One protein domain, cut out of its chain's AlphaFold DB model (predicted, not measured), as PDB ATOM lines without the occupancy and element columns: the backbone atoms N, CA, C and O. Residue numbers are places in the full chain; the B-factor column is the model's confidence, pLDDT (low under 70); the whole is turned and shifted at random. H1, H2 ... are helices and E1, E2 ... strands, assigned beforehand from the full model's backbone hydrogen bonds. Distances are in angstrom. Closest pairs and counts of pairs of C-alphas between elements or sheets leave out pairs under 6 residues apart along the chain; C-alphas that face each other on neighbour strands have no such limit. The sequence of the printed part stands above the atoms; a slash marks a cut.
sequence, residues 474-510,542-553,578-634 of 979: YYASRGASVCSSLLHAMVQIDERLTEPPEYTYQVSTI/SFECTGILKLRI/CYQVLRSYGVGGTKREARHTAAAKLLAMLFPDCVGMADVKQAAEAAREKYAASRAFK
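This is residues 474 to 510, 542 to 553 and 578 to 634 of the 979 residues of an uncharacterized protein of Fragilariopsis cylindrus CCMP1102 (UniProt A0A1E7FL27). A twisted slab of three antiparallel strands has helix H2 packed slantwise over one face, and no named helix covers the other face. H1 crosses H2 on the side away from the sheet, and the long helix H3 packs on H1 and on one end of H2, with its last residues, 629 to 634, sticking out. The printed part has 106 residues with three named helices and three named strands, in the order H1, E1, E2, E3, H2, H3; the sheet's order is E1, E2, E3, and the class is mixed, helices and strands. The whole is compact, with a radius of gyration of the C-alphas of 14.2 A, and elongated in outline, with spans of 53 by 31 by 22 A.

H1 covers residues 479 to 490, 16.8 A long, beginning at C-alpha 479 at (594.708, 402.526, 399.015). E1 is residues 502 to 508, 19.1 A. E2 is residues 542 to 552, 32.8 A, beginning at C-alpha 542 at (579.653, 401.712, 411.305). E3 is residues 579 to 588, 28.9 A. H2 is residues 591 to 605, 21.3 A. H3 is residues 613 to 634, 31.5 A, ending at C-alpha 634 at (593.047, 402.399, 366.068).

E2 is the inner strand of the sheet, which is only just strongly twisted, its C-alphas up to 4.3 A off the best plane. E1 and E2 are antiparallel at 158 degrees, with N 504 and O 546 within hydrogen-bond range at 3.1 A. E2 and E3 are antiparallel at 163 degrees, with N 547 and O 584 within hydrogen-bond range at 2.8 A. H2 is on the sheet at a height over the sheet of 5.7 A, two layers with the helix on one face. It is over E3 and only just over E2, with 3 of its C-alphas falling there, and slantwise to the strands, at 41 degrees to E3 on the local plane; the closest C-alphas of H2 and E3 are those of Ala 598 and Gly 586, 4.1 A. H1 touches H2 at a steep tilt of 57 degrees, the same way, the closest C-alphas being those of Ser 484 and Ala 599, 4.9 A. H3, with residues 617 to 624 alone, touches H1 at a shallow tilt of 32 degrees, the same way; the closest C-alphas, of Leu 486 and Ala 620, are 7.1 A apart. Residues 613 to 616 of H3 touch residues 600 to 604 of H2, and the lines of the two helices are only just about perpendicular, at 72 degrees; the closest C-alphas are those of Ala 604 and Val 616, 5.8 A. H1 and H3 are not on the sheet. In H1, H2 and H3 every O i to N i+4 pair is within hydrogen-bond range.

The C-alphas farthest apart are those of Ile 510 and Phe 633, 53.9 A. Residues 511 to 541 are not printed, with 7.7 A between C-alphas 510 and 542, nor are residues 554 to 577, with 5.7 A between C-alphas 553 and 578. The link from H1 to E1 is long, with 11 residues. Mean pLDDT of the printed part is 93.6; residues 474 to 477 and residue 510 are under 70.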
ATOM      1  N   TYR A 474     595.347 398.000 404.831       67.06
ATOM      2  CA  TYR A 474     595.387 398.506 403.458       67.06
ATOM      3  C   TYR A 474     594.049 399.155 403.077       67.06
ATOM      4  O   TYR A 474     594.040 400.273 402.545       67.06
ATOM      5  N   TYR A 475     592.920 398.514 403.404       63.66
ATOM      6  CA  TYR A 475     591.582 399.036 403.096       63.66
ATOM      7  C   TYR A 475     591.223 400.306 403.892       63.66
ATOM      8  O   TYR A 475     590.620 401.223 403.334       63.66
ATOM      9  N   ALA A 476     591.679 400.428 405.143       58.81
ATOM     10  CA  ALA A 476     591.548 401.639 405.963       58.81
ATOM     11  C   ALA A 476     592.451 402.807 405.502       58.81
ATOM     12  O   ALA A 476     592.314 403.938 405.977       58.81
ATOM     13  N   SER A 477     593.396 402.556 404.590       59.31
ATOM     14  CA  SER A 477     594.358 403.551 404.109       59.31
ATOM     15  C   SER A 477     593.858 404.342 402.886       59.31
ATOM     16  O   SER A 477     592.757 404.160 402.365       59.31
ATOM     17  N   ARG A 478     594.726 405.205 402.334       74.62
ATOM     18  CA  ARG A 478     594.502 405.847 401.023       74.62
ATOM     19  C   ARG A 478     594.296 404.833 399.881       74.62
ATOM     20  O   ARG A 478     593.691 405.212 398.875       74.62
ATOM     21  N   GLY A 479     594.763 403.588 400.026       79.62
ATOM     22  CA  GLY A 479     594.708 402.526 399.015       79.62
ATOM     23  C   GLY A 479     593.310 402.275 398.450       79.62
ATOM     24  O   GLY A 479     593.117 402.396 397.241       79.62
ATOM     25  N   ALA A 480     592.306 402.044 399.302       79.50
ATOM     26  CA  ALA A 480     590.952 401.702 398.848       79.50
ATOM     27  C   ALA A 480     590.296 402.795 397.970       79.50
ATOM     28  O   ALA A 480     589.532 402.498 397.050       79.50
ATOM     29  N   SER A 481     590.657 404.070 398.171       88.31
ATOM     30  CA  SER A 481     590.171 405.167 397.318       88.31
ATOM     31  C   SER A 481     590.720 405.125 395.882       88.31
ATOM     32  O   SER A 481     590.059 405.584 394.943       88.31
ATOM     33  N   VAL A 482     591.902 404.527 395.696       92.62
ATOM     34  CA  VAL A 482     592.478 404.239 394.377       92.62
ATOM     35  C   VAL A 482     591.722 403.083 393.727       92.62
ATOM     36  O   VAL A 482     591.353 403.196 392.564       92.62
ATOM     37  N   CYS A 483     591.410 402.023 394.481       92.12
ATOM     38  CA  CYS A 483     590.648 400.867 393.995       92.12
ATOM     39  C   CYS A 483     589.272 401.278 393.444       92.12
ATOM     40  O   CYS A 483     588.931 400.917 392.321       92.12
ATOM     41  N   SER A 484     588.529 402.129 394.165       94.12
ATOM     42  CA  SER A 484     587.240 402.657 393.687       94.12
ATOM     43  C   SER A 484     587.371 403.477 392.394       94.12
ATOM     44  O   SER A 484     586.561 403.344 391.475       94.12
ATOM     45  N   SER A 485     588.437 404.276 392.277       95.25
ATOM     46  CA  SER A 485     588.738 405.050 391.063       95.25
ATOM     47  C   SER A 485     589.136 404.157 389.876       95.25
ATOM     48  O   SER A 485     588.852 404.489 388.727       95.25
ATOM     49  N   LEU A 486     589.795 403.030 390.155       96.06
ATOM     50  CA  LEU A 486     590.292 402.069 389.171       96.06
ATOM     51  C   LEU A 486     589.174 401.145 388.664       96.06
ATOM     52  O   LEU A 486     589.084 400.920 387.460       96.06
ATOM     53  N   LEU A 487     588.245 400.732 389.532       97.25
ATOM     54  CA  LEU A 487     587.012 400.037 389.146       97.25
ATOM     55  C   LEU A 487     586.154 400.890 388.193       97.25
ATOM     56  O   LEU A 487     585.761 400.429 387.124       97.25
ATOM     57  N   HIS A 488     585.961 402.177 388.514       96.31
ATOM     58  CA  HIS A 488     585.302 403.141 387.615       96.31
ATOM     59  C   HIS A 488     586.072 403.407 386.312       96.31
ATOM     60  O   HIS A 488     585.508 404.005 385.394       96.31
ATOM     61  N   ALA A 489     587.338 402.989 386.200       96.50
ATOM     62  CA  ALA A 489     588.077 402.989 384.940       96.50
ATOM     63  C   ALA A 489     587.871 401.683 384.155       96.50
ATOM     64  O   ALA A 489     587.689 401.758 382.943       96.50
ATOM     65  N   MET A 490     587.833 400.518 384.818       97.56
ATOM     66  CA  MET A 490     587.568 399.221 384.171       97.56
ATOM     67  C   MET A 490     586.214 399.205 383.451       97.56
ATOM     68  O   MET A 490     586.162 398.849 382.283       97.56
ATOM     69  N   VAL A 491     585.163 399.760 384.059       96.94
ATOM     70  CA  VAL A 491     583.823 399.947 383.445       96.94
ATOM     71  C   VAL A 491     583.822 400.866 382.199       96.94
ATOM     72  O   VAL A 491     582.822 401.032 381.508       96.94
ATOM     73  N   GLN A 492     584.937 401.532 381.887       95.88
ATOM     74  CA  GLN A 492     585.079 402.365 380.681       95.88
ATOM     75  C   GLN A 492     585.978 401.724 379.615       95.88
ATOM     76  O   GLN A 492     586.305 402.396 378.632       95.88
ATOM     77  N   ILE A 493     586.436 400.493 379.858       96.50
ATOM     78  CA  ILE A 493     587.572 399.848 379.191       96.50
ATOM     79  C   ILE A 493     587.273 398.381 378.854       96.50
ATOM     80  O   ILE A 493     587.591 397.956 377.747       96.50
ATOM     81  N   ASP A 494     586.676 397.635 379.782       96.44
ATOM     82  CA  ASP A 494     586.175 396.278 379.571       96.44
ATOM     83  C   ASP A 494     584.737 396.358 379.049       96.44
ATOM     84  O   ASP A 494     583.846 396.872 379.727       96.44
ATOM     85  N   GLU A 495     584.512 395.889 377.824       95.00
ATOM     86  CA  GLU A 495     583.219 396.005 377.139       95.00
ATOM     87  C   GLU A 495     582.160 395.048 377.728       95.00
ATOM     88  O   GLU A 495     580.964 395.263 377.529       95.00
ATOM     89  N   ARG A 496     582.574 394.075 378.560       95.56
ATOM     90  CA  ARG A 496     581.679 393.197 379.336       95.56
ATOM     91  C   ARG A 496     581.029 393.903 380.533       95.56
ATOM     92  O   ARG A 496     580.048 393.402 381.082       95.56
ATOM     93  N   LEU A 497     581.562 395.053 380.955       96.56
ATOM     94  CA  LEU A 497     581.051 395.864 382.065       96.56
ATOM     95  C   LEU A 497     580.160 396.997 381.535       96.56
ATOM     96  O   LEU A 497     580.543 398.168 381.519       96.56
ATOM     97  N   THR A 498     578.959 396.636 381.081       92.69
ATOM     98  CA  THR A 498     577.993 397.563 380.463       92.69
ATOM     99  C   THR A 498     577.467 398.625 381.439       92.69
ATOM    100  O   THR A 498     577.220 399.771 381.043       92.69
ATOM    101  N   GLU A 499     577.334 398.276 382.720       95.56
ATOM    102  CA  GLU A 499     576.756 399.115 383.773       95.56
ATOM    103  C   GLU A 499     577.784 399.563 384.837       95.56
ATOM    104  O   GLU A 499     578.746 398.850 385.132       95.56
ATOM    105  N   PRO A 500     577.601 400.750 385.452       96.44
ATOM    106  CA  PRO A 500     578.404 401.182 386.592       96.44
ATOM    107  C   PRO A 500     578.073 400.386 387.864       96.44
ATOM    108  O   PRO A 500     576.917 400.029 388.063       96.44
ATOM    109  N   PRO A 501     579.045 400.178 388.775       97.31
ATOM    110  CA  PRO A 501     578.784 399.505 390.038       97.31
ATOM    111  C   PRO A 501     577.793 400.302 390.889       97.31
ATOM    112  O   PRO A 501     578.018 401.483 391.193       97.31
ATOM    113  N   GLU A 502     576.722 399.628 391.289       97.94
ATOM    114  CA  GLU A 502     575.707 400.118 392.213       97.94
ATOM    115  C   GLU A 502     576.202 399.946 393.656       97.94
ATOM    116  O   GLU A 502     576.967 399.030 393.960       97.94
ATOM    117  N   TYR A 503     575.795 400.848 394.552       97.88
ATOM    118  CA  TYR A 503     576.211 400.835 395.958       97.88
ATOM    119  C   TYR A 503     575.020 401.156 396.856       97.88
ATOM    120  O   TYR A 503     574.606 402.316 396.935       97.88
ATOM    121  N   THR A 504     574.503 400.155 397.563       97.75
ATOM    122  CA  THR A 504     573.546 400.370 398.657       97.75
ATOM    123  C   THR A 504     574.298 400.531 399.980       97.75
ATOM    124  O   THR A 504     575.458 400.132 400.102       97.75
ATOM    125  N   TYR A 505     573.668 401.168 400.969       97.44
ATOM    126  CA  TYR A 505     574.269 401.423 402.280       97.44
ATOM    127  C   TYR A 505     573.296 401.045 403.384       97.44
ATOM    128  O   TYR A 505     572.139 401.459 403.344       97.44
ATOM    129  N   GLN A 506     573.795 400.355 404.400       96.56
ATOM    130  CA  GLN A 506     573.084 400.120 405.650       96.56
ATOM    131  C   GLN A 506     573.868 400.776 406.790       96.56
ATOM    132  O   GLN A 506     575.099 400.861 406.760       96.56
ATOM    133  N   VAL A 507     573.155 401.321 407.775       94.81
ATOM    134  CA  VAL A 507     573.778 401.838 408.997       94.81
ATOM    135  C   VAL A 507     573.715 400.714 410.011       94.81
ATOM    136  O   VAL A 507     572.650 400.456 410.566       94.81
ATOM    137  N   SER A 508     574.838 400.036 410.234       88.31
ATOM    138  CA  SER A 508     574.928 398.967 411.221       88.31
ATOM    139  C   SER A 508     574.906 399.606 412.612       88.31
ATOM    140  O   SER A 508     575.942 399.943 413.193       88.31
ATOM    141  N   THR A 509     573.703 399.836 413.142       83.25
ATOM    142  CA  THR A 509     573.508 400.138 414.557       83.25
ATOM    143  C   THR A 509     574.014 398.942 415.343       83.25
ATOM    144  O   THR A 509     573.400 397.879 415.297       83.25
ATOM    145  N   ILE A 510     575.146 399.099 416.030       66.38
ATOM    146  CA  ILE A 510     575.732 398.039 416.852       66.38
ATOM    147  C   ILE A 510     574.866 397.885 418.107       66.38
ATOM    148  O   ILE A 510     575.157 398.449 419.164       66.38
ATOM    149  N   SER A 542     578.987 402.094 412.544       94.06
ATOM    150  CA  SER A 542     579.653 401.712 411.305       94.06
ATOM    151  C   SER A 542     578.675 401.746 410.133       94.06
ATOM    152  O   SER A 542     577.492 401.432 410.272       94.06
ATOM    153  N   PHE A 543     579.181 402.099 408.958       96.00
ATOM    154  CA  PHE A 543     578.441 401.976 407.712       96.00
ATOM    155  C   PHE A 543     578.847 400.683 407.023       96.00
ATOM    156  O   PHE A 543     580.037 400.428 406.831       96.00
ATOM    157  N   GLU A 544     577.856 399.913 406.606       97.00
ATOM    158  CA  GLU A 544     578.017 398.802 405.683       97.00
ATOM    159  C   GLU A 544     577.585 399.249 404.285       97.00
ATOM    160  O   GLU A 544     576.670 400.062 404.119       97.00
ATOM    161  N   CYS A 545     578.283 398.767 403.264       97.56
ATOM    162  CA  CYS A 545     578.018 399.085 401.873       97.56
ATOM    163  C   CYS A 545     578.099 397.824 401.018       97.56
ATOM    164  O   CYS A 545     579.142 397.162 400.981       97.56
ATOM    165  N   THR A 546     577.017 397.532 400.302       98.12
ATOM    166  CA  THR A 546     576.955 396.428 399.344       98.12
ATOM    167  C   THR A 546     577.189 396.987 397.950       98.12
ATOM    168  O   THR A 546     576.373 397.748 397.431       98.12
ATOM    169  N   GLY A 547     578.327 396.630 397.356       98.00
ATOM    170  CA  GLY A 547     578.652 396.928 395.966       98.00
ATOM    171  C   GLY A 547     578.161 395.810 395.050       98.00
ATOM    172  O   GLY A 547     578.466 394.643 395.307       98.00
ATOM    173  N   ILE A 548     577.444 396.158 393.982       98.06
ATOM    174  CA  ILE A 548     576.942 395.224 392.963       98.06
ATOM    175  C   ILE A 548     577.481 395.645 391.591       98.06
ATOM    176  O   ILE A 548     577.487 396.830 391.266       98.06
ATOM    177  N   LEU A 549     577.936 394.686 390.785       98.12
ATOM    178  CA  LEU A 549     578.427 394.906 389.424       98.12
ATOM    179  C   LEU A 549     577.960 393.769 388.507       98.12
ATOM    180  O   LEU A 549     578.153 392.598 388.831       98.12
ATOM    181  N   LYS A 550     577.368 394.106 387.359       97.50
ATOM    182  CA  LYS A 550     576.983 393.127 386.333       97.50
ATOM    183  C   LYS A 550     578.126 392.955 385.332       97.50
ATOM    184  O   LYS A 550     578.625 393.940 384.790       97.50
ATOM    185  N   LEU A 551     578.520 391.709 385.093       96.81
ATOM    186  CA  LEU A 551     579.504 391.299 384.096       96.81
ATOM    187  C   LEU A 551     578.791 390.451 383.039       96.81
ATOM    188  O   LEU A 551     578.201 389.425 383.370       96.81
ATOM    189  N   ARG A 552     578.830 390.874 381.774       95.56
ATOM    190  CA  ARG A 552     578.378 390.055 380.644       95.56
ATOM    191  C   ARG A 552     579.277 388.821 380.532       95.56
ATOM    192  O   ARG A 552     580.500 388.972 380.487       95.56
ATOM    193  N   ILE A 553     578.683 387.632 380.469       93.81
ATOM    194  CA  ILE A 553     579.383 386.418 380.040       93.81
ATOM    195  C   ILE A 553     578.955 386.135 378.605       93.81
ATOM    196  O   ILE A 553     577.767 385.993 378.318       93.81
ATOM    197  N   CYS A 578     573.251 386.740 379.104       90.75
ATOM    198  CA  CYS A 578     573.661 386.206 380.397       90.75
ATOM    199  C   CYS A 578     574.583 387.192 381.134       90.75
ATOM    200  O   CYS A 578     575.682 387.515 380.682       90.75
ATOM    201  N   TYR A 579     574.142 387.641 382.312       94.19
ATOM    202  CA  TYR A 579     574.897 388.536 383.189       94.19
ATOM    203  C   TYR A 579     575.231 387.846 384.516       94.19
ATOM    204  O   TYR A 579     574.339 387.494 385.290       94.19
ATOM    205  N   GLN A 580     576.521 387.721 384.824       95.75
ATOM    206  CA  GLN A 580     577.001 387.345 386.149       95.75
ATOM    207  C   GLN A 580     576.956 388.570 387.070       95.75
ATOM    208  O   GLN A 580     577.514 389.623 386.760       95.75
ATOM    209  N   VAL A 581     576.287 388.446 388.217       97.25
ATOM    210  CA  VAL A 581     576.120 389.551 389.173       97.25
ATOM    211  C   VAL A 581     577.132 389.408 390.307       97.25
ATOM    212  O   VAL A 581     576.892 388.705 391.288       97.25
ATOM    213  N   LEU A 582     578.262 390.102 390.186       97.88
ATOM    214  CA  LEU A 582     579.283 390.178 391.228       97.88
ATOM    215  C   LEU A 582     578.777 391.057 392.383       97.88
ATOM    216  O   LEU A 582     578.318 392.181 392.167       97.88
ATOM    217  N   ARG A 583     578.862 390.559 393.622       98.19
ATOM    218  CA  ARG A 583     578.415 391.264 394.838       98.19
ATOM    219  C   ARG A 583     579.506 391.251 395.899       98.19
ATOM    220  O   ARG A 583     580.156 390.232 396.100       98.19
ATOM    221  N   SER A 584     579.698 392.362 396.604       97.75
ATOM    222  CA  SER A 584     580.656 392.431 397.712       97.75
ATOM    223  C   SER A 584     580.226 393.395 398.811       97.75
ATOM    224  O   SER A 584     579.468 394.332 398.569       97.75
ATOM    225  N   TYR A 585     580.757 393.170 400.012       97.62
ATOM    226  CA  TYR A 585     580.366 393.862 401.237       97.62
ATOM    227  C   TYR A 585     581.588 394.545 401.861       97.62
ATOM    228  O   TYR A 585     582.614 393.902 402.124       97.62
ATOM    229  N   GLY A 586     581.492 395.856 402.072       96.50
ATOM    230  CA  GLY A 586     582.529 396.684 402.679       96.50
ATOM    231  C   GLY A 586     581.993 397.451 403.880       96.50
ATOM    232  O   GLY A 586     580.971 398.120 403.779       96.50
ATOM    233  N   VAL A 587     582.701 397.381 405.007       95.81
ATOM    234  CA  VAL A 587     582.369 398.106 406.243       95.81
ATOM    235  C   VAL A 587     583.389 399.230 406.459       95.81
ATOM    236  O   VAL A 587     584.545 399.108 406.048       95.81
ATOM    237  N   GLY A 588     582.971 400.336 407.076       94.88
ATOM    238  CA  GLY A 588     583.851 401.451 407.435       94.88
ATOM    239  C   GLY A 588     583.246 402.403 408.470       94.88
ATOM    240  O   GLY A 588     582.042 402.386 408.724       94.88
ATOM    241  N   GLY A 589     584.077 403.271 409.056       93.19
ATOM    242  CA  GLY A 589     583.638 404.326 409.980       93.19
ATOM    243  C   GLY A 589     582.922 405.484 409.275       93.19
ATOM    244  O   GLY A 589     582.246 406.292 409.913       93.19
ATOM    245  N   THR A 590     583.019 405.553 407.946       93.69
ATOM    246  CA  THR A 590     582.215 406.429 407.087       93.69
ATOM    247  C   THR A 590     581.642 405.667 405.891       93.69
ATOM    248  O   THR A 590     582.248 404.713 405.400       93.69
ATOM    249  N   LYS A 591     580.519 406.149 405.325       95.19
ATOM    250  CA  LYS A 591     579.983 405.658 404.033       95.19
ATOM    251  C   LYS A 591     581.057 405.623 402.934       95.19
ATOM    252  O   LYS A 591     581.023 404.762 402.061       95.19
ATOM    253  N   ARG A 592     582.021 406.552 402.975       94.75
ATOM    254  CA  ARG A 592     583.119 406.641 402.005       94.75
ATOM    255  C   ARG A 592     584.105 405.479 402.137       94.75
ATOM    256  O   ARG A 592     584.478 404.917 401.116       94.75
ATOM    257  N   GLU A 593     584.510 405.125 403.354       93.88
ATOM    258  CA  GLU A 593     585.352 403.945 403.607       93.88
ATOM    259  C   GLU A 593     584.624 402.662 403.208       93.88
ATOM    260  O   GLU A 593     585.150 401.904 402.400       93.88
ATOM    261  N   ALA A 594     583.385 402.476 403.675       95.94
ATOM    262  CA  ALA A 594     582.559 401.312 403.358       95.94
ATOM    263  C   ALA A 594     582.459 401.073 401.837       95.94
ATOM    264  O   ALA A 594     582.748 399.978 401.347       95.94
ATOM    265  N   ARG A 595     582.160 402.138 401.074       96.50
ATOM    266  CA  ARG A 595     582.129 402.114 399.604       96.50
ATOM    267  C   ARG A 595     583.478 401.744 398.991       96.50
ATOM    268  O   ARG A 595     583.517 400.988 398.025       96.50
ATOM    269  N   HIS A 596     584.575 402.299 399.502       95.25
ATOM    270  CA  HIS A 596     585.915 402.040 398.974       95.25
ATOM    271  C   HIS A 596     586.359 400.595 399.233       95.25
ATOM    272  O   HIS A 596     586.920 399.977 398.330       95.25
ATOM    273  N   THR A 597     586.045 400.033 400.403       95.69
ATOM    274  CA  THR A 597     586.274 398.616 400.734       95.69
ATOM    275  C   THR A 597     585.459 397.692 399.821       95.69
ATOM    276  O   THR A 597     586.014 396.756 399.250       95.69
ATOM    277  N   ALA A 598     584.170 397.982 399.603       97.38
ATOM    278  CA  ALA A 598     583.337 397.226 398.661       97.38
ATOM    279  C   ALA A 598     583.878 397.327 397.221       97.38
ATOM    280  O   ALA A 598     584.063 396.322 396.544       97.38
ATOM    281  N   ALA A 599     584.232 398.530 396.762       97.44
ATOM    282  CA  ALA A 599     584.790 398.735 395.426       97.44
ATOM    283  C   ALA A 599     586.140 398.022 395.212       97.44
ATOM    284  O   ALA A 599     586.448 397.616 394.094       97.44
ATOM    285  N   ALA A 600     586.944 397.856 396.265       96.25
ATOM    286  CA  ALA A 600     588.182 397.087 396.204       96.25
ATOM    287  C   ALA A 600     587.917 395.575 396.080       96.25
ATOM    288  O   ALA A 600     588.529 394.928 395.234       96.25
ATOM    289  N   LYS A 601     586.939 395.035 396.822       97.12
ATOM    290  CA  LYS A 601     586.502 393.634 396.689       97.12
ATOM    291  C   LYS A 601     585.850 393.339 395.330       97.12
ATOM    292  O   LYS A 601     586.160 392.314 394.731       97.12
ATOM    293  N   LEU A 602     585.021 394.248 394.801       97.88
ATOM    294  CA  LEU A 602     584.530 394.172 393.414       97.88
ATOM    295  C   LEU A 602     585.689 394.100 392.411       97.88
ATOM    296  O   LEU A 602     585.636 393.305 391.481       97.88
ATOM    297  N   LEU A 603     586.738 394.909 392.603       97.31
ATOM    298  CA  LEU A 603     587.899 394.905 391.714       97.31
ATOM    299  C   LEU A 603     588.715 393.606 391.829       97.31
ATOM    300  O   LEU A 603     589.173 393.116 390.807       97.31
ATOM    301  N   ALA A 604     588.852 393.023 393.023       97.25
ATOM    302  CA  ALA A 604     589.510 391.726 393.202       97.25
ATOM    303  C   ALA A 604     588.776 390.591 392.463       97.25
ATOM    304  O   ALA A 604     589.412 389.809 391.764       97.25
ATOM    305  N   MET A 605     587.439 390.555 392.509       97.56
ATOM    306  CA  MET A 605     586.647 389.554 391.772       97.56
ATOM    307  C   MET A 605     586.727 389.685 390.239       97.56
ATOM    308  O   MET A 605     586.406 388.729 389.542       97.56
ATOM    309  N   LEU A 606     587.161 390.832 389.701       97.38
ATOM    310  CA  LEU A 606     587.437 390.990 388.262       97.38
ATOM    311  C   LEU A 606     588.816 390.445 387.843       97.38
ATOM    312  O   LEU A 606     589.078 390.328 386.649       97.38
ATOM    313  N   PHE A 607     589.692 390.135 388.803       97.44
ATOM    314  CA  PHE A 607     591.052 389.639 388.577       97.44
ATOM    315  C   PHE A 607     591.347 388.445 389.511       97.44
ATOM    316  O   PHE A 607     592.217 388.558 390.376       97.44
ATOM    317  N   PRO A 608     590.635 387.307 389.366       96.81
ATOM    318  CA  PRO A 608     590.736 386.168 390.287       96.81
ATOM    319  C   PRO A 608     592.138 385.537 390.352       96.81
ATOM    320  O   PRO A 608     592.492 384.956 391.372       96.81
ATOM    321  N   ASP A 609     592.959 385.702 389.310       97.00
ATOM    322  CA  ASP A 609     594.345 385.212 389.257       97.00
ATOM    323  C   ASP A 609     595.314 385.995 390.170       97.00
ATOM    324  O   ASP A 609     596.481 385.629 390.320       97.00
ATOM    325  N   CYS A 610     594.872 387.120 390.742       96.75
ATOM    326  CA  CYS A 610     595.707 388.018 391.535       96.75
ATOM    327  C   CYS A 610     595.595 387.714 393.034       96.75
ATOM    328  O   CYS A 610     594.577 387.992 393.663       96.75
ATOM    329  N   VAL A 611     596.684 387.204 393.617       93.31
ATOM    330  CA  VAL A 611     596.737 386.724 395.010       93.31
ATOM    331  C   VAL A 611     596.556 387.846 396.043       93.31
ATOM    332  O   VAL A 611     596.028 387.592 397.123       93.31
ATOM    333  N   GLY A 612     596.957 389.085 395.733       93.00
ATOM    334  CA  GLY A 612     596.763 390.234 396.622       93.00
ATOM    335  C   GLY A 612     596.266 391.505 395.928       93.00
ATOM    336  O   GLY A 612     596.420 391.707 394.724       93.00
ATOM    337  N   MET A 613     595.728 392.439 396.720       91.69
ATOM    338  CA  MET A 613     595.212 393.737 396.246       91.69
ATOM    339  C   MET A 613     596.285 394.615 395.555       91.69
ATOM    340  O   MET A 613     595.953 395.522 394.786       91.69
ATOM    341  N   ALA A 614     597.576 394.342 395.783       93.06
ATOM    342  CA  ALA A 614     598.681 394.934 395.028       93.06
ATOM    343  C   ALA A 614     598.722 394.428 393.571       93.06
ATOM    344  O   ALA A 614     598.805 395.239 392.644       93.06
ATOM    345  N   ASP A 615     598.578 393.116 393.371       95.25
ATOM    346  CA  ASP A 615     598.578 392.463 392.059       95.25
ATOM    347  C   ASP A 615     597.312 392.819 391.279       95.25
ATOM    348  O   ASP A 615     597.404 393.259 390.136       95.25
ATOM    349  N   VAL A 616     596.140 392.769 391.930       95.62
ATOM    350  CA  VAL A 616     594.848 393.213 391.364       95.62
ATOM    351  C   VAL A 616     594.955 394.652 390.844       95.62
ATOM    352  O   VAL A 616     594.490 394.977 389.749       95.62
ATOM    353  N   LYS A 617     595.604 395.541 391.611       95.19
ATOM    354  CA  LYS A 617     595.857 396.919 391.176       95.19
ATOM    355  C   LYS A 617     596.787 396.945 389.957       95.19
ATOM    356  O   LYS A 617     596.477 397.642 388.994       95.19
ATOM    357  N   GLN A 618     597.902 396.213 389.975       95.88
ATOM    358  CA  GLN A 618     598.846 396.160 388.855       95.88
ATOM    359  C   GLN A 618     598.191 395.613 387.573       95.88
ATOM    360  O   GLN A 618     598.362 396.205 386.508       95.88
ATOM    361  N   ALA A 619     597.386 394.555 387.676       97.19
ATOM    362  CA  ALA A 619     596.629 393.972 386.573       97.19
ATOM    363  C   ALA A 619     595.619 394.968 385.981       97.19
ATOM    364  O   ALA A 619     595.598 395.175 384.765       97.19
ATOM    365  N   ALA A 620     594.852 395.670 386.821       96.88
ATOM    366  CA  ALA A 620     593.887 396.664 386.356       96.88
ATOM    367  C   ALA A 620     594.550 397.939 385.789       96.88
ATOM    368  O   ALA A 620     594.044 398.539 384.836       96.88
ATOM    369  N   GLU A 621     595.713 398.360 386.305       96.31
ATOM    370  CA  GLU A 621     596.494 399.441 385.684       96.31
ATOM    371  C   GLU A 621     597.115 399.008 384.339       96.31
ATOM    372  O   GLU A 621     597.103 399.802 383.394       96.31
ATOM    373  N   ALA A 622     597.547 397.749 384.198       97.00
ATOM    374  CA  ALA A 622     598.028 397.182 382.935       97.00
ATOM    375  C   ALA A 622     596.901 397.002 381.897       97.00
ATOM    376  O   ALA A 622     597.099 397.291 380.716       97.00
ATOM    377  N   ALA A 623     595.694 396.598 382.310       96.81
ATOM    378  CA  ALA A 623     594.510 396.559 381.445       96.81
ATOM    379  C   ALA A 623     594.160 397.960 380.908       96.81
ATOM    380  O   ALA A 623     593.922 398.145 379.709       96.81
ATOM    381  N   ARG A 624     594.231 398.981 381.774       96.56
ATOM    382  CA  ARG A 624     594.051 400.392 381.400       96.56
ATOM    383  C   ARG A 624     595.097 400.874 380.391       96.56
ATOM    384  O   ARG A 624     594.758 401.639 379.486       96.56
ATOM    385  N   GLU A 625     596.349 400.442 380.527       96.19
ATOM    386  CA  GLU A 625     597.422 400.768 379.582       96.19
ATOM    387  C   GLU A 625     597.252 400.051 378.233       96.19
ATOM    388  O   GLU A 625     597.293 400.712 377.193       96.19
ATOM    389  N   LYS A 626     596.944 398.744 378.233       96.19
ATOM    390  CA  LYS A 626     596.615 397.971 377.019       96.19
ATOM    391  C   LYS A 626     595.499 398.643 376.212       96.19
ATOM    392  O   LYS A 626     595.662 398.874 375.014       96.19
ATOM    393  N   TYR A 627     594.406 399.053 376.860       96.06
ATOM    394  CA  TYR A 627     593.320 399.780 376.191       96.06
ATOM    395  C   TYR A 627     593.772 401.135 375.625       96.06
ATOM    396  O   TYR A 627     593.405 401.499 374.504       96.06
ATOM    397  N   ALA A 628     594.591 401.892 376.363       94.88
ATOM    398  CA  ALA A 628     595.132 403.162 375.878       94.88
ATOM    399  C   ALA A 628     596.011 402.974 374.624       94.88
ATOM    400  O   ALA A 628     595.886 403.761 373.680       94.88
ATOM    401  N   ALA A 629     596.826 401.915 374.586       96.19
ATOM    402  CA  ALA A 629     597.642 401.537 373.435       96.19
ATOM    403  C   ALA A 629     596.781 401.114 372.230       96.19
ATOM    404  O   ALA A 629     596.890 401.725 371.165       96.19
ATOM    405  N   SER A 630     595.850 400.167 372.399       95.50
ATOM    406  CA  SER A 630     594.930 399.725 371.333       95.50
ATOM    407  C   SER A 630     594.104 400.884 370.768       95.50
ATOM    408  O   SER A 630     593.945 401.028 369.553       95.50
ATOM    409  N   ARG A 631     593.636 401.791 371.632       95.00
ATOM    410  CA  ARG A 631     592.890 402.985 371.221       95.00
ATOM    411  C   ARG A 631     593.767 404.013 370.501       95.00
ATOM    412  O   ARG A 631     593.250 404.735 369.648       95.00
ATOM    413  N   ALA A 632     595.064 404.099 370.801       94.50
ATOM    414  CA  ALA A 632     596.016 404.904 370.034       94.50
ATOM    415  C   ALA A 632     596.320 404.272 368.663       94.50
ATOM    416  O   ALA A 632     596.319 404.978 367.656       94.50
ATOM    417  N   PHE A 633     596.482 402.949 368.600       95.06
ATOM    418  CA  PHE A 633     596.701 402.202 367.359       95.06
ATOM    419  C   PHE A 633     595.515 402.326 366.388       95.06
ATOM    420  O   PHE A 633     595.708 402.684 365.225       95.06
ATOM    421  N   LYS A 634     594.270 402.194 366.874       93.12
ATOM    422  CA  LYS A 634     593.047 402.399 366.068       93.12
ATOM    423  C   LYS A 634     592.948 403.825 365.485       93.12
ATOM    424  O   LYS A 634     592.467 403.995 364.369       93.12
TER     425      LYS A 634